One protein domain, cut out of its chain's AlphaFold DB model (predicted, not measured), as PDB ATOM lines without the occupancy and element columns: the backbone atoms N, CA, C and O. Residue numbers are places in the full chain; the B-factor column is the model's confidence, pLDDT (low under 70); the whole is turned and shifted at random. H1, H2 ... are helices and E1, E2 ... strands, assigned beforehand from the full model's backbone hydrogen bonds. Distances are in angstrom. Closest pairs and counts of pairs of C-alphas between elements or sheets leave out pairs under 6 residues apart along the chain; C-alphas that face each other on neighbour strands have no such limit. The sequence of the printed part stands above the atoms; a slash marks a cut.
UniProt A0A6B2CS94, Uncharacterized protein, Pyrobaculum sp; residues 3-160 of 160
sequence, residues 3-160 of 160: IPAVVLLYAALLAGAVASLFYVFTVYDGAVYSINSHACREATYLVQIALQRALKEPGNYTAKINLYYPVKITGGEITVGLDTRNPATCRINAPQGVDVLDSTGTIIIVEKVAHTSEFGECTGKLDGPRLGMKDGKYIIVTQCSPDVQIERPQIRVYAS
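What this domain is: This is residues 3 to 160 of the 160 residues of an uncharacterized protein of Pyrobaculum sp (UniProt A0A6B2CS94). A curled, twisted sheet of six strands packs along the second half of one very long helix, H1, whose residues 3 to 28 stick out as a bare arm. A small second sheet of four strands makes a head at the other end of the model, past the end of H1. The printed part has 158 residues with one named helix followed by ten named strands, class mixed, helices and strands. The large sheet has the order E3, E2, E1, E5, E10, E4 and is mixed; the small one, E6, E9, E7, E8, is antiparallel. The whole is an extended rod, with a radius of gyration of the C-alphas of 25.7 A and spans of 101 by 25 by 18 A.

How they stand to each other: In the large sheet, E1, residues 61 to 74, bends by 123 degrees at residue 69, and its antiparallel neighbour E5, residues 103 to 113, bends by 121 degrees at residue 106; N 63 and O 110 are 2.9 A apart. E1, E2, residues 77 to 80, and E3, residues 88 to 91, form a meander, each strand the antiparallel neighbour of the one before, with N 79 and O 72 at 2.8 A and N 90 and O 78 at 2.8 A. On the other side of E5 from E1 is E10, residues 154 to 159, antiparallel, with N 111 and O 156 at 2.9 A. E4, residues 98 to 100, is an edge strand parallel to E10, with N 99 and O 155 at 2.8 A. H1, residues 3 to 56, is on this sheet at the sheet's level, 2.5 A in height; its closest C-alphas to E3 are those of Ser 37 and Ala 88, 5.1 A apart. In H1 every O i to N i+4 pair is within hydrogen-bond range. In the small sheet, E7, residues 130 to 134, and E8, residues 137 to 141, form a hairpin, with N 132 and O 139 at 2.9 A. E9, residues 149 to 151, is between E7, with N 133 and O 149 at 2.9 A, and E6, residues 119 to 121, with N 120 and O 150 at 2.9 A. E9 runs on into E10 at 8 degrees. H1 and E7 are apart.

Where its parts are: H1 measures 79.7 A, from C-alpha 3 at (19.604, 56.810, -14.813) to C-alpha 56 at (-40.934, 21.372, -52.720). E1 measures 22.3 A, E5 18.1 A and E10 16.5 A, ending at C-alpha 159, (-34.357, 39.350, -41.643).

The domain as a whole: The C-alphas farthest apart, those of Ile 3 and Asp 135, are 101.0 A apart. The printed part has no cut, and no link is long. Mean pLDDT of the printed part is 80.6; residues 3 to 5 and 115 to 118 are among those under 70.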
ATOM      1  N   ILE A   3      20.918  56.464 -14.269       60.06
ATOM      2  CA  ILE A   3      19.604  56.810 -14.813       60.06
ATOM      3  C   ILE A   3      19.280  56.099 -16.151       60.06
ATOM      4  O   ILE A   3      18.121  55.726 -16.327       60.06
ATOM      5  N   PRO A   4      20.222  55.832 -17.088       65.69
ATOM      6  CA  PRO A   4      19.835  55.276 -18.389       65.69
ATOM      7  C   PRO A   4      19.373  53.813 -18.315       65.69
ATOM      8  O   PRO A   4      18.457  53.430 -19.037       65.69
ATOM      9  N   ALA A   5      19.946  53.003 -17.420       69.81
ATOM     10  CA  ALA A   5      19.602  51.585 -17.300       69.81
ATOM     11  C   ALA A   5      18.198  51.373 -16.714       69.81
ATOM     12  O   ALA A   5      17.435  50.541 -17.201       69.81
ATOM     13  N   VAL A   6      17.829  52.170 -15.709       75.19
ATOM     14  CA  VAL A   6      16.504  52.116 -15.078       75.19
ATOM     15  C   VAL A   6      15.416  52.574 -16.053       75.19
ATOM     16  O   VAL A   6      14.372  51.936 -16.159       75.19
ATOM     17  N   VAL A   7      15.672  53.632 -16.830       77.88
ATOM     18  CA  VAL A   7      14.742  54.107 -17.870       77.88
ATOM     19  C   VAL A   7      14.548  53.056 -18.970       77.88
ATOM     20  O   VAL A   7      13.414  52.813 -19.381       77.88
ATOM     21  N   LEU A   8      15.619  52.380 -19.403       78.31
ATOM     22  CA  LEU A   8      15.534  51.277 -20.369       78.31
ATOM     23  C   LEU A   8      14.744  50.081 -19.822       78.31
ATOM     24  O   LEU A   8      13.943  49.499 -20.552       78.31
ATOM     25  N   LEU A   9      14.919  49.743 -18.541       80.25
ATOM     26  CA  LEU A   9      14.157  48.683 -17.879       80.25
ATOM     27  C   LEU A   9      12.655  49.006 -17.862       80.25
ATOM     28  O   LEU A   9      11.838  48.168 -18.240       80.25
ATOM     29  N   TYR A  10      12.284  50.229 -17.472       82.44
ATOM     30  CA  TYR A  10      10.883  50.656 -17.475       82.44
ATOM     31  C   TYR A  10      10.288  50.688 -18.884       82.44
ATOM     32  O   TYR A  10       9.152  50.253 -19.067       82.44
ATOM     33  N   ALA A  11      11.049  51.135 -19.886       81.44
ATOM     34  CA  ALA A  11      10.615  51.112 -21.280       81.44
ATOM     35  C   ALA A  11      10.388  49.678 -21.790       81.44
ATOM     36  O   ALA A  11       9.382  49.418 -22.448       81.44
ATOM     37  N   ALA A  12      11.270  48.734 -21.443       81.25
ATOM     38  CA  ALA A  12      11.120  47.325 -21.803       81.25
ATOM     39  C   ALA A  12       9.906  46.674 -21.118       81.25
ATOM     40  O   ALA A  12       9.158  45.942 -21.765       81.25
ATOM     41  N   LEU A  13       9.665  46.978 -19.838       84.38
ATOM     42  CA  LEU A  13       8.488  46.499 -19.106       84.38
ATOM     43  C   LEU A  13       7.184  47.056 -19.691       84.38
ATOM     44  O   LEU A  13       6.231  46.302 -19.883       84.38
ATOM     45  N   LEU A  14       7.148  48.348 -20.030       86.00
ATOM     46  CA  LEU A  14       6.005  48.973 -20.702       86.00
ATOM     47  C   LEU A  14       5.762  48.369 -22.086       86.00
ATOM     48  O   LEU A  14       4.632  48.003 -22.397       86.00
ATOM     49  N   ALA A  15       6.807  48.209 -22.898       84.00
ATOM     50  CA  ALA A  15       6.694  47.589 -24.216       84.00
ATOM     51  C   ALA A  15       6.210  46.133 -24.120       84.00
ATOM     52  O   ALA A  15       5.337  45.728 -24.887       84.00
ATOM     53  N   GLY A  16       6.711  45.365 -23.147       82.06
ATOM     54  CA  GLY A  16       6.262  44.000 -22.875       82.06
ATOM     55  C   GLY A  16       4.798  43.926 -22.433       82.06
ATOM     56  O   GLY A  16       4.061  43.069 -22.916       82.06
ATOM     57  N   ALA A  17       4.352  44.846 -21.572       80.00
ATOM     58  CA  ALA A  17       2.954  44.938 -21.143       80.00
ATOM     59  C   ALA A  17       2.013  45.325 -22.297       80.00
ATOM     60  O   ALA A  17       0.919  44.782 -22.431       80.00
ATOM     61  N   VAL A  18       2.443  46.238 -23.167       84.44
ATOM     62  CA  VAL A  18       1.685  46.616 -24.365       84.44
ATOM     63  C   VAL A  18       1.615  45.443 -25.348       84.44
ATOM     64  O   VAL A  18       0.539  45.133 -25.855       84.44
ATOM     65  N   ALA A  19       2.726  44.739 -25.575       77.38
ATOM     66  CA  ALA A  19       2.770  43.573 -26.455       77.38
ATOM     67  C   ALA A  19       1.881  42.422 -25.954       77.38
ATOM     68  O   ALA A  19       1.179  41.803 -26.754       77.38
ATOM     69  N   SER A  20       1.860  42.152 -24.646       70.50
ATOM     70  CA  SER A  20       0.991  41.120 -24.073       70.50
ATOM     71  C   SER A  20      -0.490  41.491 -24.179       70.50
ATOM     72  O   SER A  20      -1.299  40.637 -24.535       70.50
ATOM     73  N   LEU A  21      -0.850  42.763 -23.980       75.56
ATOM     74  CA  LEU A  21      -2.208  43.252 -24.232       75.56
ATOM     75  C   LEU A  21      -2.611  43.063 -25.701       75.56
ATOM     76  O   LEU A  21      -3.672  42.502 -25.970       75.56
ATOM     77  N   PHE A  22      -1.759  43.453 -26.654       76.25
ATOM     78  CA  PHE A  22      -2.011  43.224 -28.083       76.25
ATOM     79  C   PHE A  22      -2.163  41.737 -28.425       76.25
ATOM     80  O   PHE A  22      -3.019  41.376 -29.234       76.25
ATOM     81  N   TYR A  23      -1.383  40.863 -27.792       74.44
ATOM     82  CA  TYR A  23      -1.514  39.420 -27.971       74.44
ATOM     83  C   TYR A  23      -2.868  38.899 -27.464       74.44
ATOM     84  O   TYR A  23      -3.559  38.168 -28.167       74.44
ATOM     85  N   VAL A  24      -3.303  39.328 -26.277       73.38
ATOM     86  CA  VAL A  24      -4.613  38.945 -25.724       73.38
ATOM     87  C   VAL A  24      -5.747  39.423 -26.634       73.38
ATOM     88  O   VAL A  24      -6.655  38.645 -26.931       73.38
ATOM     89  N   PHE A  25      -5.678  40.663 -27.128       73.06
ATOM     90  CA  PHE A  25      -6.675  41.185 -28.063       73.06
ATOM     91  C   PHE A  25      -6.693  40.413 -29.382       73.06
ATOM     92  O   PHE A  25      -7.768  40.049 -29.838       73.06
ATOM     93  N   THR A  26      -5.535  40.091 -29.963       68.88
ATOM     94  CA  THR A  26      -5.480  39.339 -31.232       68.88
ATOM     95  C   THR A  26      -6.001  37.906 -31.095       68.88
ATOM     96  O   THR A  26      -6.731  37.441 -31.970       68.88
ATOM     97  N   VAL A  27      -5.704  37.211 -29.991       73.62
ATOM     98  CA  VAL A  27      -6.259  35.872 -29.715       73.62
ATOM     99  C   VAL A  27      -7.775  35.932 -29.509       73.62
ATOM    100  O   VAL A  27      -8.504  35.112 -30.069       73.62
ATOM    101  N   TYR A  28      -8.259  36.914 -28.744       72.62
ATOM    102  CA  TYR A  28      -9.690  37.115 -28.522       72.62
ATOM    103  C   TYR A  28     -10.426  37.436 -29.828       72.62
ATOM    104  O   TYR A  28     -11.432  36.806 -30.145       72.62
ATOM    105  N   ASP A  29      -9.877  38.344 -30.633       72.81
ATOM    106  CA  ASP A  29     -10.421  38.738 -31.930       72.81
ATOM    107  C   ASP A  29     -10.489  37.552 -32.908       72.81
ATOM    108  O   ASP A  29     -11.483  37.403 -33.627       72.81
ATOM    109  N   GLY A  30      -9.481  36.670 -32.894       71.81
ATOM    110  CA  GLY A  30      -9.480  35.426 -33.668       71.81
ATOM    111  C   GLY A  30     -10.543  34.422 -33.206       71.81
ATOM    112  O   GLY A  30     -11.207  33.797 -34.036       71.81
ATOM    113  N   ALA A  31     -10.755  34.291 -31.893       76.00
ATOM    114  CA  ALA A  31     -11.797  33.428 -31.337       76.00
ATOM    115  C   ALA A  31     -13.209  33.934 -31.684       76.00
ATOM    116  O   ALA A  31     -14.051  33.149 -32.124       76.00
ATOM    117  N   VAL A  32     -13.448  35.244 -31.556       77.62
ATOM    118  CA  VAL A  32     -14.717  35.891 -31.925       77.62
ATOM    119  C   VAL A  32     -15.018  35.692 -33.410       77.62
ATOM    120  O   VAL A  32     -16.121  35.271 -33.760       77.62
ATOM    121  N   TYR A  33     -14.029  35.902 -34.285       77.88
ATOM    122  CA  TYR A  33     -14.203  35.657 -35.717       77.88
ATOM    123  C   TYR A  33     -14.547  34.192 -36.020       77.88
ATOM    124  O   TYR A  33     -15.447  33.925 -36.815       77.88
ATOM    125  N   SER A  34     -13.877  33.234 -35.368       82.62
ATOM    126  CA  SER A  34     -14.168  31.807 -35.545       82.62
ATOM    127  C   SER A  34     -15.624  31.479 -35.195       82.62
ATOM    128  O   SER A  34     -16.333  30.891 -36.016       82.62
ATOM    129  N   ILE A  35     -16.109  31.940 -34.036       84.06
ATOM    130  CA  ILE A  35     -17.501  31.747 -33.594       84.06
ATOM    131  C   ILE A  35     -18.480  32.354 -34.603       84.06
ATOM    132  O   ILE A  35     -19.405  31.671 -35.050       84.06
ATOM    133  N   ASN A  36     -18.244  33.598 -35.023       86.00
ATOM    134  CA  ASN A  36     -19.091  34.271 -36.005       86.00
ATOM    135  C   ASN A  36     -19.097  33.533 -37.348       86.00
ATOM    136  O   ASN A  36     -20.148  33.376 -37.965       86.00
ATOM    137  N   SER A  37     -17.944  33.026 -37.792       86.00
ATOM    138  CA  SER A  37     -17.827  32.269 -39.041       86.00
ATOM    139  C   SER A  37     -18.597  30.945 -38.991       86.00
ATOM    140  O   SER A  37     -19.246  30.570 -39.970       86.00
ATOM    141  N   HIS A  38     -18.590  30.263 -37.841       87.38
ATOM    142  CA  HIS A  38     -19.373  29.054 -37.617       87.38
ATOM    143  C   HIS A  38     -20.875  29.350 -37.609       87.38
ATOM    144  O   HIS A  38     -21.616  28.703 -38.349       87.38
ATOM    145  N   ALA A  39     -21.308  30.371 -36.866       86.19
ATOM    146  CA  ALA A  39     -22.709  30.793 -36.823       86.19
ATOM    147  C   ALA A  39     -23.226  31.209 -38.210       86.19
ATOM    148  O   ALA A  39     -24.339  30.875 -38.605       86.19
ATOM    149  N   CYS A  40     -22.389  31.886 -38.992       90.31
ATOM    150  CA  CYS A  40     -22.691  32.302 -40.355       90.31
ATOM    151  C   CYS A  40     -22.870  31.109 -41.318       90.31
ATOM    152  O   CYS A  40     -23.817  31.068 -42.113       90.31
ATOM    153  N   ARG A  41     -22.019  30.081 -41.209       88.88
ATOM    154  CA  ARG A  41     -22.178  28.817 -41.953       88.88
ATOM    155  C   ARG A  41     -23.437  28.051 -41.547       88.88
ATOM    156  O   ARG A  41     -24.113  27.490 -42.402       88.88
ATOM    157  N   GLU A  42     -23.762  28.030 -40.261       88.25
ATOM    158  CA  GLU A  42     -24.977  27.381 -39.768       88.25
ATOM    159  C   GLU A  42     -26.241  28.106 -40.253       88.25
ATOM    160  O   GLU A  42     -27.149  27.473 -40.791       88.25
ATOM    161  N   ALA A  43     -26.269  29.440 -40.170       87.62
ATOM    162  CA  ALA A  43     -27.374  30.252 -40.669       87.62
ATOM    163  C   ALA A  43     -27.613  30.023 -42.170       87.62
ATOM    164  O   ALA A  43     -28.735  29.739 -42.585       87.62
ATOM    165  N   THR A  44     -26.554  30.078 -42.986       90.88
ATOM    166  CA  THR A  44     -26.655  29.802 -44.433       90.88
ATOM    167  C   THR A  44     -27.133  28.383 -44.733       90.88
ATOM    168  O   THR A  44     -27.962  28.197 -45.624       90.88
ATOM    169  N   TYR A  45     -26.677  27.384 -43.975       89.62
ATOM    170  CA  TYR A  45     -27.140  26.004 -44.116       89.62
ATOM    171  C   TYR A  45     -28.641  25.861 -43.814       89.62
ATOM    172  O   TYR A  45     -29.377  25.252 -44.595       89.62
ATOM    173  N   LEU A  46     -29.118  26.473 -42.726       89.31
ATOM    174  CA  LEU A  46     -30.536  26.465 -42.358       89.31
ATOM    175  C   LEU A  46     -31.403  27.192 -43.396       89.31
ATOM    176  O   LEU A  46     -32.465  26.683 -43.762       89.31
ATOM    177  N   VAL A  47     -30.932  28.326 -43.927       90.00
ATOM    178  CA  VAL A  47     -31.597  29.035 -45.035       90.00
ATOM    179  C   VAL A  47     -31.690  28.137 -46.267       90.00
ATOM    180  O   VAL A  47     -32.759  28.041 -46.867       90.00
ATOM    181  N   GLN A  48     -30.626  27.407 -46.616       89.25
ATOM    182  CA  GLN A  48     -30.646  26.489 -47.756       89.25
ATOM    183  C   GLN A  48     -31.679  25.369 -47.582       89.25
ATOM    184  O   GLN A  48     -32.413  25.055 -48.520       89.25
ATOM    185  N   ILE A  49     -31.769  24.780 -46.384       88.00
ATOM    186  CA  ILE A  49     -32.789  23.767 -46.073       88.00
ATOM    187  C   ILE A  49     -34.192  24.367 -46.201       88.00
ATOM    188  O   ILE A  49     -35.072  23.749 -46.805       88.00
ATOM    189  N   ALA A  50     -34.410  25.563 -45.651       87.75
ATOM    190  CA  ALA A  50     -35.698  26.241 -45.719       87.75
ATOM    191  C   ALA A  50     -36.104  26.552 -47.169       87.75
ATOM    192  O   ALA A  50     -37.251  26.307 -47.536       87.75
ATOM    193  N   LEU A  51     -35.164  26.989 -48.012       87.88
ATOM    194  CA  LEU A  51     -35.383  27.207 -49.445       87.88
ATOM    195  C   LEU A  51     -35.735  25.909 -50.180       87.88
ATOM    196  O   LEU A  51     -36.675  25.881 -50.972       87.88
ATOM    197  N   GLN A  52     -35.029  24.813 -49.897       86.44
ATOM    198  CA  GLN A  52     -35.338  23.510 -50.496       86.44
ATOM    199  C   GLN A  52     -36.737  23.012 -50.119       86.44
ATOM    200  O   GLN A  52     -37.411  22.407 -50.953       86.44
ATOM    201  N   ARG A  53     -37.182  23.255 -48.881       83.81
ATOM    202  CA  ARG A  53     -38.546  22.927 -48.444       83.81
ATOM    203  C   ARG A  53     -39.581  23.827 -49.112       83.81
ATOM    204  O   ARG A  53     -40.509  23.301 -49.715       83.81
ATOM    205  N   ALA A  54     -39.355  25.141 -49.125       83.19
ATOM    206  CA  ALA A  54     -40.226  26.106 -49.798       83.19
ATOM    207  C   ALA A  54     -40.442  25.756 -51.283       83.19
ATOM    208  O   ALA A  54     -41.555  25.838 -51.803       83.19
ATOM    209  N   LEU A  55     -39.393  25.312 -51.980       80.56
ATOM    210  CA  LEU A  55     -39.489  24.893 -53.379       80.56
ATOM    211  C   LEU A  55     -40.307  23.611 -53.576       80.56
ATOM    212  O   LEU A  55     -40.999  23.490 -54.585       80.56
ATOM    213  N   LYS A  56     -40.236  22.665 -52.634       79.19
ATOM    214  CA  LYS A  56     -40.934  21.372 -52.720       79.19
ATOM    215  C   LYS A  56     -42.394  21.439 -52.280       79.19
ATOM    216  O   LYS A  56     -43.201  20.665 -52.786       79.19
ATOM    217  N   GLU A  57     -42.727  22.310 -51.336       72.19
ATOM    218  CA  GLU A  57     -44.085  22.399 -50.802       72.19
ATOM    219  C   GLU A  57     -45.023  23.144 -51.765       72.19
ATOM    220  O   GLU A  57     -44.686  24.236 -52.229       72.19
ATOM    221  N   PRO A  58     -46.202  22.594 -52.101       66.94
ATOM    222  CA  PRO A  58     -47.201  23.324 -52.875       66.94
ATOM    223  C   PRO A  58     -47.840  24.434 -52.023       66.94
ATOM    224  O   PRO A  58     -48.147  24.224 -50.854       66.94
ATOM    225  N   GLY A  59     -48.090  25.605 -52.621       71.38
ATOM    226  CA  GLY A  59     -48.739  26.736 -51.945       71.38
ATOM    227  C   GLY A  59     -47.794  27.618 -51.121       71.38
ATOM    228  O   GLY A  59     -46.615  27.762 -51.459       71.38
ATOM    229  N   ASN A  60     -48.348  28.250 -50.082       81.06
ATOM    230  CA  ASN A  60     -47.626  29.162 -49.194       81.06
ATOM    231  C   ASN A  60     -46.735  28.397 -48.215       81.06
ATOM    232  O   ASN A  60     -47.127  27.356 -47.693       81.06
ATOM    233  N   TYR A  61     -45.569  28.959 -47.912       85.44
ATOM    234  CA  TYR A  61     -44.640  28.412 -46.927       85.44
ATOM    235  C   TYR A  61     -43.996  29.545 -46.138       85.44
ATOM    236  O   TYR A  61     -43.622  30.568 -46.706       85.44
ATOM    237  N   THR A  62     -43.810  29.356 -44.836       89.44
ATOM    238  CA  THR A  62     -43.061  30.304 -44.010       89.44
ATOM    239  C   THR A  62     -42.189  29.534 -43.035       89.44
ATOM    240  O   THR A  62     -42.688  28.769 -42.212       89.44
ATOM    241  N   ALA A  63     -40.882  29.772 -43.089       89.12
ATOM    242  CA  ALA A  63     -39.930  29.303 -42.096       89.12
ATOM    243  C   ALA A  63     -39.292  30.487 -41.378       89.12
ATOM    244  O   ALA A  63     -38.972  31.499 -41.996       89.12
ATOM    245  N   LYS A  64     -39.087  30.328 -40.069       91.50
ATOM    246  CA  LYS A  64     -38.401  31.297 -39.215       91.50
ATOM    247  C   LYS A  64     -37.175  30.633 -38.608       91.50
ATOM    248  O   LYS A  64     -37.290  29.582 -37.982       91.50
ATOM    249  N   ILE A  65     -36.016  31.242 -38.803       88.50
ATOM    250  CA  ILE A  65     -34.734  30.813 -38.253       88.50
ATOM    251  C   ILE A  65     -34.340  31.872 -37.231       88.50
ATOM    252  O   ILE A  65     -33.924  32.970 -37.595       88.50
ATOM    253  N   ASN A  66     -34.519  31.549 -35.954       86.75
ATOM    254  CA  ASN A  66     -34.150  32.444 -34.866       86.75
ATOM    255  C   ASN A  66     -32.648  32.338 -34.623       86.75
ATOM    256  O   ASN A  66     -32.140  31.252 -34.341       86.75
ATOM    257  N   LEU A  67     -31.956  33.464 -34.708       80.88
ATOM    258  CA  LEU A  67     -30.544  33.569 -34.392       80.88
ATOM    259  C   LEU A  67     -30.371  34.311 -33.075       80.88
ATOM    260  O   LEU A  67     -31.103  35.243 -32.752       80.88
ATOM    261  N   TYR A  68     -29.380  33.877 -32.303       77.12
ATOM    262  CA  TYR A  68     -29.044  34.521 -31.036       77.12
ATOM    263  C   TYR A  68     -28.342  35.874 -31.240       77.12
ATOM    264  O   TYR A  68     -28.391  36.736 -30.368       77.12
ATOM    265  N   TYR A  69     -27.711  36.067 -32.403       77.12
ATOM    266  CA  TYR A  69     -26.951  37.264 -32.754       77.12
ATOM    267  C   TYR A  69     -27.656  38.062 -33.855       77.12
ATOM    268  O   TYR A  69     -28.297  37.459 -34.723       77.12
ATOM    269  N   PRO A  70     -27.512  39.399 -33.864       85.12
ATOM    270  CA  PRO A  70     -28.044  40.229 -34.930       85.12
ATOM    271  C   PRO A  70     -27.368  39.897 -36.262       85.12
ATOM    272  O   PRO A  70     -26.148  39.708 -36.345       85.12
ATOM    273  N   VAL A  71     -28.184  39.858 -37.313       90.38
ATOM    274  CA  VAL A  71     -27.765  39.587 -38.683       90.38
ATOM    275  C   VAL A  71     -28.218  40.671 -39.640       90.38
ATOM    276  O   VAL A  71     -29.249  41.314 -39.446       90.38
ATOM    277  N   LYS A  72     -27.443  40.847 -40.706       93.00
ATOM    278  CA  LYS A  72     -27.760  41.718 -41.836       93.00
ATOM    279  C   LYS A  72     -27.707  40.896 -43.108       93.00
ATOM    280  O   LYS A  72     -26.757  40.147 -43.307       93.00
ATOM    281  N   ILE A  73     -28.708  41.051 -43.960       91.38
ATOM    282  CA  ILE A  73     -28.735  40.476 -45.299       91.38
ATOM    283  C   ILE A  73     -28.544  41.617 -46.291       91.38
ATOM    284  O   ILE A  73     -29.203  42.652 -46.182       91.38
ATOM    285  N   THR A  74     -27.605  41.478 -47.222       90.56
ATOM    286  CA  THR A  74     -27.383  42.466 -48.287       90.56
ATOM    287  C   THR A  74     -26.898  41.778 -49.550       90.56
ATOM    288  O   THR A  74     -25.923  41.036 -49.504       90.56
ATOM    289  N   GLY A  75     -27.574  42.000 -50.680       83.88
ATOM    290  CA  GLY A  75     -27.118  41.504 -51.984       83.88
ATOM    291  C   GLY A  75     -26.930  39.980 -52.071       83.88
ATOM    292  O   GLY A  75     -26.052  39.507 -52.790       83.88
ATOM    293  N   GLY A  76     -27.718  39.196 -51.327       85.94
ATOM    294  CA  GLY A  76     -27.565  37.737 -51.273       85.94
ATOM    295  C   GLY A  76     -26.493  37.237 -50.298       85.94
ATOM    296  O   GLY A  76     -26.199  36.043 -50.274       85.94
ATOM    297  N   GLU A  77     -25.910  38.114 -49.487       91.06
ATOM    298  CA  GLU A  77     -24.975  37.762 -48.419       91.06
ATOM    299  C   GLU A  77     -25.623  37.955 -47.052       91.06
ATOM    300  O   GLU A  77     -26.448  38.847 -46.871       91.06
ATOM    301  N   ILE A  78     -25.242  37.120 -46.088       90.38
ATOM    302  CA  ILE A  78     -25.605  37.255 -44.683       90.38
ATOM    303  C   ILE A  78     -24.365  37.560 -43.852       90.38
ATOM    304  O   ILE A  78     -23.380  36.826 -43.895       90.38
ATOM    305  N   THR A  79     -24.438  38.621 -43.061       91.38
ATOM    306  CA  THR A  79     -23.425  39.011 -42.085       91.38
ATOM    307  C   THR A  79     -23.942  38.739 -40.677       91.38
ATOM    308  O   THR A  79     -25.033  39.191 -40.328       91.38
ATOM    309  N   VAL A  80     -23.160  38.022 -39.869       88.00
ATOM    310  CA  VAL A  80     -23.472  37.643 -38.481       88.00
ATOM    311  C   VAL A  80     -22.485  38.298 -37.515       88.00
ATOM    312  O   VAL A  80     -21.304  38.448 -37.837       88.00
ATOM    313  N   GLY A  81     -22.968  38.658 -36.322       82.81
ATOM    314  CA  GLY A  81     -22.144  39.242 -35.261       82.81
ATOM    315  C   GLY A  81     -21.867  40.724 -35.497       82.81
ATOM    316  O   GLY A  81     -20.736  41.175 -35.328       82.81
ATOM    317  N   LEU A  82     -22.887  41.477 -35.934       83.81
ATOM    318  CA  LEU A  82     -22.803  42.922 -36.209       83.81
ATOM    319  C   LEU A  82     -22.402  43.758 -34.983       83.81
ATOM    320  O   LEU A  82     -21.914  44.874 -35.121       83.81
ATOM    321  N   ASP A  83     -22.636  43.218 -33.795       81.31
ATOM    322  CA  ASP A  83     -22.280  43.760 -32.488       81.31
ATOM    323  C   ASP A  83     -20.831  43.442 -32.073       81.31
ATOM    324  O   ASP A  83     -20.349  43.927 -31.049       81.31
ATOM    325  N   THR A  84     -20.113  42.651 -32.871       77.31
ATOM    326  CA  THR A  84     -18.728  42.254 -32.610       77.31
ATOM    327  C   THR A  84     -17.737  43.034 -33.476       77.31
ATOM    328  O   THR A  84     -18.083  43.575 -34.524       77.31
ATOM    329  N   ARG A  85     -16.459  43.065 -33.069       77.00
ATOM    330  CA  ARG A  85     -15.388  43.714 -33.852       77.00
ATOM    331  C   ARG A  85     -15.084  43.016 -35.179       77.00
ATOM    332  O   ARG A  85     -14.624  43.678 -36.102       77.00
ATOM    333  N   ASN A  86     -15.342  41.711 -35.264       82.19
ATOM    334  CA  ASN A  86     -15.024  40.878 -36.422       82.19
ATOM    335  C   ASN A  86     -16.274  40.120 -36.892       82.19
ATOM    336  O   ASN A  86     -16.382  38.911 -36.651       82.19
ATOM    337  N   PRO A  87     -17.232  40.809 -37.537       86.12
ATOM    338  CA  PRO A  87     -18.394  40.151 -38.114       86.12
ATOM    339  C   PRO A  87     -17.964  39.181 -39.220       86.12
ATOM    340  O   PRO A  87     -16.968  39.399 -39.913       86.12
ATOM    341  N   ALA A  88     -18.731  38.109 -39.403       88.62
ATOM    342  CA  ALA A  88     -18.495  37.141 -40.469       88.62
ATOM    343  C   ALA A  88     -19.587  37.245 -41.531       88.62
ATOM    344  O   ALA A  88     -20.769  37.279 -41.192       88.62
ATOM    345  N   THR A  89     -19.191  37.247 -42.804       91.75
ATOM    346  CA  THR A  89     -20.112  37.287 -43.948       91.75
ATOM    347  C   THR A  89     -20.046  35.984 -44.736       91.75
ATOM    348  O   THR A  89     -18.962  35.479 -45.033       91.75
ATOM    349  N   CYS A  90     -21.208  35.443 -45.094       91.19
ATOM    350  CA  CYS A  90     -21.360  34.234 -45.896       91.19
ATOM    351  C   CYS A  90     -22.363  34.483 -47.015       91.19
ATOM    352  O   CYS A  90     -23.322  35.232 -46.859       91.19
ATOM    353  N   ARG A  91     -22.179  33.801 -48.141       91.56
ATOM    354  CA  ARG A  91     -23.087  33.913 -49.279       91.56
ATOM    355  C   ARG A  91     -24.272  32.962 -49.134       91.56
ATOM    356  O   ARG A  91     -24.093  31.787 -48.814       91.56
ATOM    357  N   ILE A  92     -25.472  33.458 -49.418       88.31
ATOM    358  CA  ILE A  92     -26.676  32.642 -49.556       88.31
ATOM    359  C   ILE A  92     -26.708  32.103 -50.988       88.31
ATOM    360  O   ILE A  92     -26.746  32.860 -51.958       88.31
ATOM    361  N   ASN A  93     -26.713  30.778 -51.130       85.81
ATOM    362  CA  ASN A  93     -26.835  30.113 -52.428       85.81
ATOM    363  C   ASN A  93     -28.310  30.014 -52.844       85.81
ATOM    364  O   ASN A  93     -28.885  28.926 -52.938       85.81
ATOM    365  N   ALA A  94     -28.918  31.177 -53.077       82.88
ATOM    366  CA  ALA A  94     -30.296  31.288 -53.521       82.88
ATOM    367  C   ALA A  94     -30.435  30.804 -54.984       82.88
ATOM    368  O   ALA A  94     -29.706  31.284 -55.858       82.88
ATOM    369  N   PRO A  95     -31.330  29.843 -55.277       79.94
ATOM    370  CA  PRO A  95     -31.627  29.433 -56.647       79.94
ATOM    371  C   PRO A  95     -32.353  30.543 -57.426       79.94
ATOM    372  O   PRO A  95     -32.868  31.498 -56.849       79.94
ATOM    373  N   GLN A  96     -32.406  30.412 -58.755       74.19
ATOM    374  CA  GLN A  96     -33.097  31.378 -59.616       74.19
ATOM    375  C   GLN A  96     -34.580  31.521 -59.225       74.19
ATOM    376  O   GLN A  96     -35.255  30.523 -58.972       74.19
ATOM    377  N   GLY A  97     -35.081  32.760 -59.198       72.69
ATOM    378  CA  GLY A  97     -36.462  33.079 -58.805       72.69
ATOM    379  C   GLY A  97     -36.689  33.235 -57.296       72.69
ATOM    380  O   GLY A  97     -37.834  33.386 -56.875       72.69
ATOM    381  N   VAL A  98     -35.624  33.193 -56.488       83.06
ATOM    382  CA  VAL A  98     -35.655  33.570 -55.069       83.06
ATOM    383  C   VAL A  98     -35.149  35.000 -54.923       83.06
ATOM    384  O   VAL A  98     -34.017  35.300 -55.300       83.06
ATOM    385  N   ASP A  99     -35.963  35.850 -54.312       86.69
ATOM    386  CA  ASP A  99     -35.596  37.219 -53.980       86.69
ATOM    387  C   ASP A  99     -34.989  37.265 -52.579       86.69
ATOM    388  O   ASP A  99     -35.633  36.945 -51.578       86.69
ATOM    389  N   VAL A 100     -33.732  37.679 -52.488       88.44
ATOM    390  CA  VAL A 100     -33.088  37.941 -51.200       88.44
ATOM    391  C   VAL A 100     -33.159  39.439 -50.944       88.44
ATOM    392  O   VAL A 100     -32.563  40.219 -51.682       88.44
ATOM    393  N   LEU A 101     -33.920  39.836 -49.927       89.94
ATOM    394  CA  LEU A 101     -34.179  41.237 -49.622       89.94
ATOM    395  C   LEU A 101     -33.183  41.761 -48.591       89.94
ATOM    396  O   LEU A 101     -32.943  41.139 -47.550       89.94
ATOM    397  N   ASP A 102     -32.662  42.953 -48.865       90.88
ATOM    398  CA  ASP A 102     -31.807  43.671 -47.932       90.88
ATOM    399  C   ASP A 102     -32.574  43.958 -46.639       90.88
ATOM    400  O   ASP A 102     -33.662  44.535 -46.644       90.88
ATOM    401  N   SER A 103     -32.034  43.492 -45.518       91.00
ATOM    402  CA  SER A 103     -32.760  43.466 -44.250       91.00
ATOM    403  C   SER A 103     -31.820  43.281 -43.063       91.00
ATOM    404  O   SER A 103     -30.638  42.967 -43.214       91.00
ATOM    405  N   THR A 104     -32.300  43.546 -41.850       90.50
ATOM    406  CA  THR A 104     -31.520  43.410 -40.611       90.50
ATOM    407  C   THR A 104     -32.456  42.972 -39.497       90.50
ATOM    408  O   THR A 104     -33.583  43.450 -39.433       90.50
ATOM    409  N   GLY A 105     -32.000  42.070 -38.635       89.62
ATOM    410  CA  GLY A 105     -32.841  41.502 -37.590       89.62
ATOM    411  C   GLY A 105     -32.147  40.391 -36.815       89.62
ATOM    412  O   GLY A 105     -30.937  40.205 -36.930       89.62
ATOM    413  N   THR A 106     -32.911  39.639 -36.034       87.06
ATOM    414  CA  THR A 106     -32.442  38.429 -35.331       87.06
ATOM    415  C   THR A 106     -33.156  37.175 -35.824       87.06
ATOM    416  O   THR A 106     -32.746  36.060 -35.507       87.06
ATOM    417  N   ILE A 107     -34.200  37.332 -36.637       88.44
ATOM    418  CA  ILE A 107     -34.967  36.227 -37.200       88.44
ATOM    419  C   ILE A 107     -34.848  36.282 -38.715       88.44
ATOM    420  O   ILE A 107     -35.312  37.231 -39.337       88.44
ATOM    421  N   ILE A 108     -34.275  35.248 -39.332       88.88
ATOM    422  CA  ILE A 108     -34.329  35.099 -40.790       88.88
ATOM    423  C   ILE A 108     -35.642  34.418 -41.152       88.88
ATOM    424  O   ILE A 108     -35.970  33.347 -40.636       88.88
ATOM    425  N   ILE A 109     -36.381  35.024 -42.064       90.44
ATOM    426  CA  ILE A 109     -37.656  34.550 -42.568       90.44
ATOM    427  C   ILE A 109     -37.459  34.124 -44.021       90.44
ATOM    428  O   ILE A 109     -36.982  34.895 -44.855       90.44
ATOM    429  N   VAL A 110     -37.821  32.876 -44.314       90.50
ATOM    430  CA  VAL A 110     -37.945  32.356 -45.679       90.50
ATOM    431  C   VAL A 110     -39.426  32.181 -45.951       90.50
ATOM    432  O   VAL A 110     -40.081  31.334 -45.342       90.50
ATOM    433  N   GLU A 111     -39.953  32.996 -46.848       90.06
ATOM    434  CA  GLU A 111     -41.373  33.069 -47.151       90.06
ATOM    435  C   GLU A 111     -41.609  32.737 -48.618       90.06
ATOM    436  O   GLU A 111     -40.927  33.244 -49.499       90.06
ATOM    437  N   LYS A 112     -42.589  31.886 -48.887       84.94
ATOM    438  CA  LYS A 112     -43.130  31.633 -50.213       84.94
ATOM    439  C   LYS A 112     -44.566  32.109 -50.216       84.94
ATOM    440  O   LYS A 112     -45.390  31.557 -49.485       84.94
ATOM    441  N   VAL A 113     -44.849  33.084 -51.066       79.25
ATOM    442  CA  VAL A 113     -46.208  33.555 -51.314       79.25
ATOM    443  C   VAL A 113     -46.620  33.076 -52.698       79.25
ATOM    444  O   VAL A 113     -46.019  33.432 -53.712       79.25
ATOM    445  N   ALA A 114     -47.620  32.207 -52.724       71.75
ATOM    446  CA  ALA A 114     -48.314  31.796 -53.925       71.75
ATOM    447  C   ALA A 114     -49.316  32.914 -54.271       71.75
ATOM    448  O   ALA A 114     -50.270  33.169 -53.529       71.75
ATOM    449  N   HIS A 115     -49.017  33.668 -55.334       66.25
ATOM    450  CA  HIS A 115     -49.885  34.729 -55.828       66.25
ATOM    451  C   HIS A 115     -50.825  34.185 -56.898       66.25
ATOM    452  O   HIS A 115     -50.425  33.974 -58.043       66.25
ATOM    453  N   THR A 116     -52.109  34.102 -56.561       59.09
ATOM    454  CA  THR A 116     -53.173  33.681 -57.481       59.09
ATOM    455  C   THR A 116     -53.357  34.608 -58.685       59.09
ATOM    456  O   THR A 116     -54.181  34.319 -59.537       59.09
ATOM    457  N   SER A 117     -52.641  35.731 -58.776       55.22
ATOM    458  CA  SER A 117     -52.707  36.671 -59.899       55.22
ATOM    459  C   SER A 117     -51.556  36.535 -60.898       55.22
ATOM    460  O   SER A 117     -51.666  37.056 -62.006       55.22
ATOM    461  N   GLU A 118     -50.460  35.856 -60.548       63.50
ATOM    462  CA  GLU A 118     -49.283  35.713 -61.414       63.50
ATOM    463  C   GLU A 118     -49.208  34.301 -61.996       63.50
ATOM    464  O   GLU A 118     -48.390  33.462 -61.612       63.50
ATOM    465  N   PHE A 119     -50.098  34.032 -62.947       71.31
ATOM    466  CA  PHE A 119     -50.064  32.800 -63.718       71.31
ATOM    467  C   PHE A 119     -49.153  32.937 -64.940       71.31
ATOM    468  O   PHE A 119     -49.259  33.886 -65.714       71.31
ATOM    469  N   GLY A 120     -48.267  31.963 -65.141       72.62
ATOM    470  CA  GLY A 120     -47.501  31.812 -66.375       72.62
ATOM    471  C   GLY A 120     -48.060  30.698 -67.256       72.62
ATOM    472  O   GLY A 120     -48.528  29.677 -66.747       72.62
ATOM    473  N   GLU A 121     -47.949  30.862 -68.574       72.31
ATOM    474  CA  GLU A 121     -48.129  29.754 -69.514       72.31
ATOM    475  C   GLU A 121     -47.018  28.724 -69.314       72.31
ATOM    476  O   GLU A 121     -45.830  29.067 -69.268       72.31
ATOM    477  N   CYS A 122     -47.399  27.454 -69.182       70.50
ATOM    478  CA  CYS A 122     -46.426  26.381 -69.104       70.50
ATOM    479  C   CYS A 122     -46.178  25.740 -70.469       70.50
ATOM    480  O   CYS A 122     -47.048  25.066 -71.014       70.50
ATOM    481  N   THR A 123     -44.955  25.881 -70.978       68.69
ATOM    482  CA  THR A 123     -44.526  25.341 -72.278       68.69
ATOM    483  C   THR A 123     -43.539  24.166 -72.168       68.69
ATOM    484  O   THR A 123     -43.032  23.700 -73.185       68.69
ATOM    485  N   GLY A 124     -43.254  23.661 -70.959       71.94
ATOM    486  CA  GLY A 124     -42.200  22.663 -70.712       71.94
ATOM    487  C   GLY A 124     -42.538  21.611 -69.650       71.94
ATOM    488  O   GLY A 124     -43.681  21.475 -69.230       71.94
ATOM    489  N   LYS A 125     -41.545  20.829 -69.206       72.56
ATOM    490  CA  LYS A 125     -41.707  19.929 -68.048       72.56
ATOM    491  C   LYS A 125     -41.616  20.726 -66.748       72.56
ATOM    492  O   LYS A 125     -40.868  21.694 -66.670       72.56
ATOM    493  N   LEU A 126     -42.356  20.292 -65.731       70.56
ATOM    494  CA  LEU A 126     -42.252  20.864 -64.395       70.56
ATOM    495  C   LEU A 126     -41.174  20.143 -63.597       70.56
ATOM    496  O   LEU A 126     -41.156  18.916 -63.547       70.56
ATOM    497  N   ASP A 127     -40.347  20.917 -62.900       68.06
ATOM    498  CA  ASP A 127     -39.360  20.393 -61.946       68.06
ATOM    499  C   ASP A 127     -40.008  19.822 -60.664       68.06
ATOM    500  O   ASP A 127     -39.318  19.302 -59.790       68.06
ATOM    501  N   GLY A 128     -41.338  19.918 -60.530       72.06
ATOM    502  CA  GLY A 128     -42.110  19.393 -59.405       72.06
ATOM    503  C   GLY A 128     -43.608  19.724 -59.490       72.06
ATOM    504  O   GLY A 128     -44.028  20.433 -60.407       72.06
ATOM    505  N   PRO A 129     -44.428  19.234 -58.543       73.50
ATOM    506  CA  PRO A 129     -45.848  19.564 -58.480       73.50
ATOM    507  C   PRO A 129     -46.033  21.066 -58.237       73.50
ATOM    508  O   PRO A 129     -45.467  21.618 -57.295       73.50
ATOM    509  N   ARG A 130     -46.842  21.732 -59.061       76.06
ATOM    510  CA  ARG A 130     -47.213  23.142 -58.883       76.06
ATOM    511  C   ARG A 130     -48.724  23.301 -58.811       76.06
ATOM    512  O   ARG A 130     -49.468  22.437 -59.267       76.06
ATOM    513  N   LEU A 131     -49.171  24.411 -58.236       76.50
ATOM    514  CA  LEU A 131     -50.567  24.820 -58.329       76.50
ATOM    515  C   LEU A 131     -50.821  25.355 -59.736       76.50
ATOM    516  O   LEU A 131     -50.102  26.227 -60.227       76.50
ATOM    517  N   GLY A 132     -51.829  24.796 -60.390       79.44
ATOM    518  CA  GLY A 132     -52.335  25.309 -61.648       79.44
ATOM    519  C   GLY A 132     -53.829  25.549 -61.587       79.44
ATOM    520  O   GLY A 132     -54.523  25.083 -60.679       79.44
ATOM    521  N   MET A 133     -54.315  26.279 -62.577       80.75
ATOM    522  CA  MET A 133     -55.720  26.610 -62.732       80.75
ATOM    523  C   MET A 133     -56.223  26.058 -64.062       80.75
ATOM    524  O   MET A 133     -55.621  26.290 -65.111       80.75
ATOM    525  N   LYS A 134     -57.329  25.314 -64.004       81.50
ATOM    526  CA  LYS A 134     -58.040  24.798 -65.176       81.50
ATOM    527  C   LYS A 134     -59.540  24.917 -64.940       81.50
ATOM    528  O   LYS A 134     -60.018  24.543 -63.872       81.50
ATOM    529  N   ASP A 135     -60.272  25.460 -65.911       83.81
ATOM    530  CA  ASP A 135     -61.732  25.635 -65.841       83.81
ATOM    531  C   ASP A 135     -62.206  26.348 -64.555       83.81
ATOM    532  O   ASP A 135     -63.211  25.982 -63.943       83.81
ATOM    533  N   GLY A 136     -61.441  27.339 -64.084       78.88
ATOM    534  CA  GLY A 136     -61.758  28.078 -62.857       78.88
ATOM    535  C   GLY A 136     -61.447  27.345 -61.545       78.88
ATOM    536  O   GLY A 136     -61.726  27.883 -60.476       78.88
ATOM    537  N   LYS A 137     -60.885  26.131 -61.593       79.88
ATOM    538  CA  LYS A 137     -60.579  25.309 -60.414       79.88
ATOM    539  C   LYS A 137     -59.076  25.140 -60.228       79.88
ATOM    540  O   LYS A 137     -58.335  24.965 -61.195       79.88
ATOM    541  N   TYR A 138     -58.646  25.141 -58.967       77.94
ATOM    542  CA  TYR A 138     -57.270  24.821 -58.598       77.94
ATOM    543  C   TYR A 138     -57.021  23.320 -58.705       77.94
ATOM    544  O   TYR A 138     -57.798  22.507 -58.199       77.94
ATOM    545  N   ILE A 139     -55.917  22.962 -59.349       78.19
ATOM    546  CA  ILE A 139     -55.443  21.590 -59.501       78.19
ATOM    547  C   ILE A 139     -53.950  21.518 -59.177       78.19
ATOM    548  O   ILE A 139     -53.210  22.485 -59.360       78.19
ATOM    549  N   ILE A 140     -53.492  20.358 -58.706       79.31
ATOM    550  CA  ILE A 140     -52.060  20.075 -58.585       79.31
ATOM    551  C   ILE A 140     -51.587  19.536 -59.932       79.31
ATOM    552  O   ILE A 140     -52.066  18.508 -60.408       79.31
ATOM    553  N   VAL A 141     -50.646  20.243 -60.543       79.38
ATOM    554  CA  VAL A 141     -50.129  19.963 -61.878       79.38
ATOM    555  C   VAL A 141     -48.709  19.442 -61.739       79.38
ATOM    556  O   VAL A 141     -47.833  20.127 -61.218       79.38
ATOM    557  N   THR A 142     -48.476  18.219 -62.200       79.44
ATOM    558  CA  THR A 142     -47.150  17.575 -62.210       79.44
ATOM    559  C   THR A 142     -46.535  17.510 -63.607       79.44
ATOM    560  O   THR A 142     -45.350  17.224 -63.748       79.44
ATOM    561  N   GLN A 143     -47.319  17.806 -64.645       79.62
ATOM    562  CA  GLN A 143     -46.898  17.854 -66.043       79.62
ATOM    563  C   GLN A 143     -47.680  18.940 -66.775       79.62
ATOM    564  O   GLN A 143     -48.856  19.151 -66.477       79.62
ATOM    565  N   CYS A 144     -47.056  19.618 -67.736       76.62
ATOM    566  CA  CYS A 144     -47.746  20.689 -68.441       76.62
ATOM    567  C   CYS A 144     -48.727  20.126 -69.458       76.62
ATOM    568  O   CYS A 144     -48.367  19.371 -70.358       76.62
ATOM    569  N   SER A 145     -49.990  20.482 -69.250       76.31
ATOM    570  CA  SER A 145     -51.068  20.284 -70.205       76.31
ATOM    571  C   SER A 145     -51.239  21.582 -70.987       76.31
ATOM    572  O   SER A 145     -51.125  22.653 -70.378       76.31
ATOM    573  N   PRO A 146     -51.568  21.512 -72.289       66.19
ATOM    574  CA  PRO A 146     -52.103  22.674 -72.982       66.19
ATOM    575  C   PRO A 146     -53.273  23.248 -72.164       66.19
ATOM    576  O   PRO A 146     -54.018  22.492 -71.527       66.19
ATOM    577  N   ASP A 147     -53.346  24.579 -72.114       73.06
ATOM    578  CA  ASP A 147     -54.382  25.376 -71.438       73.06
ATOM    579  C   ASP A 147     -54.336  25.420 -69.899       73.06
ATOM    580  O   ASP A 147     -55.275  25.901 -69.264       73.06
ATOM    581  N   VAL A 148     -53.251  24.953 -69.269       77.75
ATOM    582  CA  VAL A 148     -53.072  25.065 -67.812       77.75
ATOM    583  C   VAL A 148     -52.143  26.223 -67.467       77.75
ATOM    584  O   VAL A 148     -50.945  26.208 -67.752       77.75
ATOM    585  N   GLN A 149     -52.715  27.217 -66.797       79.75
ATOM    586  CA  GLN A 149     -51.998  28.340 -66.211       79.75
ATOM    587  C   GLN A 149     -51.385  27.926 -64.871       79.75
ATOM    588  O   GLN A 149     -52.070  27.332 -64.037       79.75
ATOM    589  N   ILE A 150     -50.099  28.212 -64.664       76.94
ATOM    590  CA  ILE A 150     -49.367  27.793 -63.461       76.94
ATOM    591  C   ILE A 150     -48.990  28.997 -62.623       76.94
ATOM    592  O   ILE A 150     -48.387  29.948 -63.119       76.94
ATOM    593  N   GLU A 151     -49.321  28.922 -61.341       73.81
ATOM    594  CA  GLU A 151     -49.001  29.950 -60.364       73.81
ATOM    595  C   GLU A 151     -47.480  30.081 -60.212       73.81
ATOM    596  O   GLU A 151     -46.762  29.082 -60.056       73.81
ATOM    597  N   ARG A 152     -46.970  31.314 -60.277       68.00
ATOM    598  CA  ARG A 152     -45.565  31.621 -60.012       68.00
ATOM    599  C   ARG A 152     -45.426  32.082 -58.562       68.00
ATOM    600  O   ARG A 152     -45.720  33.233 -58.260       68.00
ATOM    601  N   PRO A 153     -44.999  31.200 -57.644       68.38
ATOM    602  CA  PRO A 153     -44.764  31.618 -56.276       68.38
ATOM    603  C   PRO A 153     -43.517  32.497 -56.212       68.38
ATOM    604  O   PRO A 153     -42.478  32.142 -56.773       68.38
ATOM    605  N   GLN A 154     -43.601  33.600 -55.476       77.62
ATOM    606  CA  GLN A 154     -42.439  34.410 -55.144       77.62
ATOM    607  C   GLN A 154     -41.864  33.901 -53.822       77.62
ATOM    608  O   GLN A 154     -42.570  33.845 -52.812       77.62
ATOM    609  N   ILE A 155     -40.594  33.495 -53.828       79.75
ATOM    610  CA  ILE A 155     -39.882  33.100 -52.608       79.75
ATOM    611  C   ILE A 155     -38.989  34.260 -52.194       79.75
ATOM    612  O   ILE A 155     -38.155  34.700 -52.977       79.75
ATOM    613  N   ARG A 156     -39.154  34.733 -50.963       85.38
ATOM    614  CA  ARG A 156     -38.403  35.835 -50.374       85.38
ATOM    615  C   ARG A 156     -37.598  35.350 -49.176       85.38
ATOM    616  O   ARG A 156     -38.077  34.542 -48.382       85.38
ATOM    617  N   VAL A 157     -36.387  35.873 -49.029       80.62
ATOM    618  CA  VAL A 157     -35.547  35.691 -47.838       80.62
ATOM    619  C   VAL A 157     -35.226  37.060 -47.260       80.62
ATOM    620  O   VAL A 157     -34.700  37.910 -47.974       80.62
ATOM    621  N   TYR A 158     -35.535  37.277 -45.985       85.50
ATOM    622  CA  TYR A 158     -35.267  38.537 -45.289       85.50
ATOM    623  C   TYR A 158     -35.053  38.319 -43.787       85.50
ATOM    624  O   TYR A 158     -35.351  37.251 -43.265       85.50
ATOM    625  N   ALA A 159     -34.524  39.317 -43.090       74.25
ATOM    626  CA  ALA A 159     -34.357  39.350 -41.643       74.25
ATOM    627  C   ALA A 159     -35.347  40.333 -40.991       74.25
ATOM    628  O   ALA A 159     -35.650  41.377 -41.570       74.25
ATOM    629  N   SER A 160     -35.838  39.989 -39.796       78.69
ATOM    630  CA  SER A 160     -36.745  40.795 -38.964       78.69
ATOM    631  C   SER A 160     -36.326  40.820 -37.500       78.69
ATOM    632  O   SER A 160     -35.573  39.918 -37.057       78.69
TER     633      SER A 160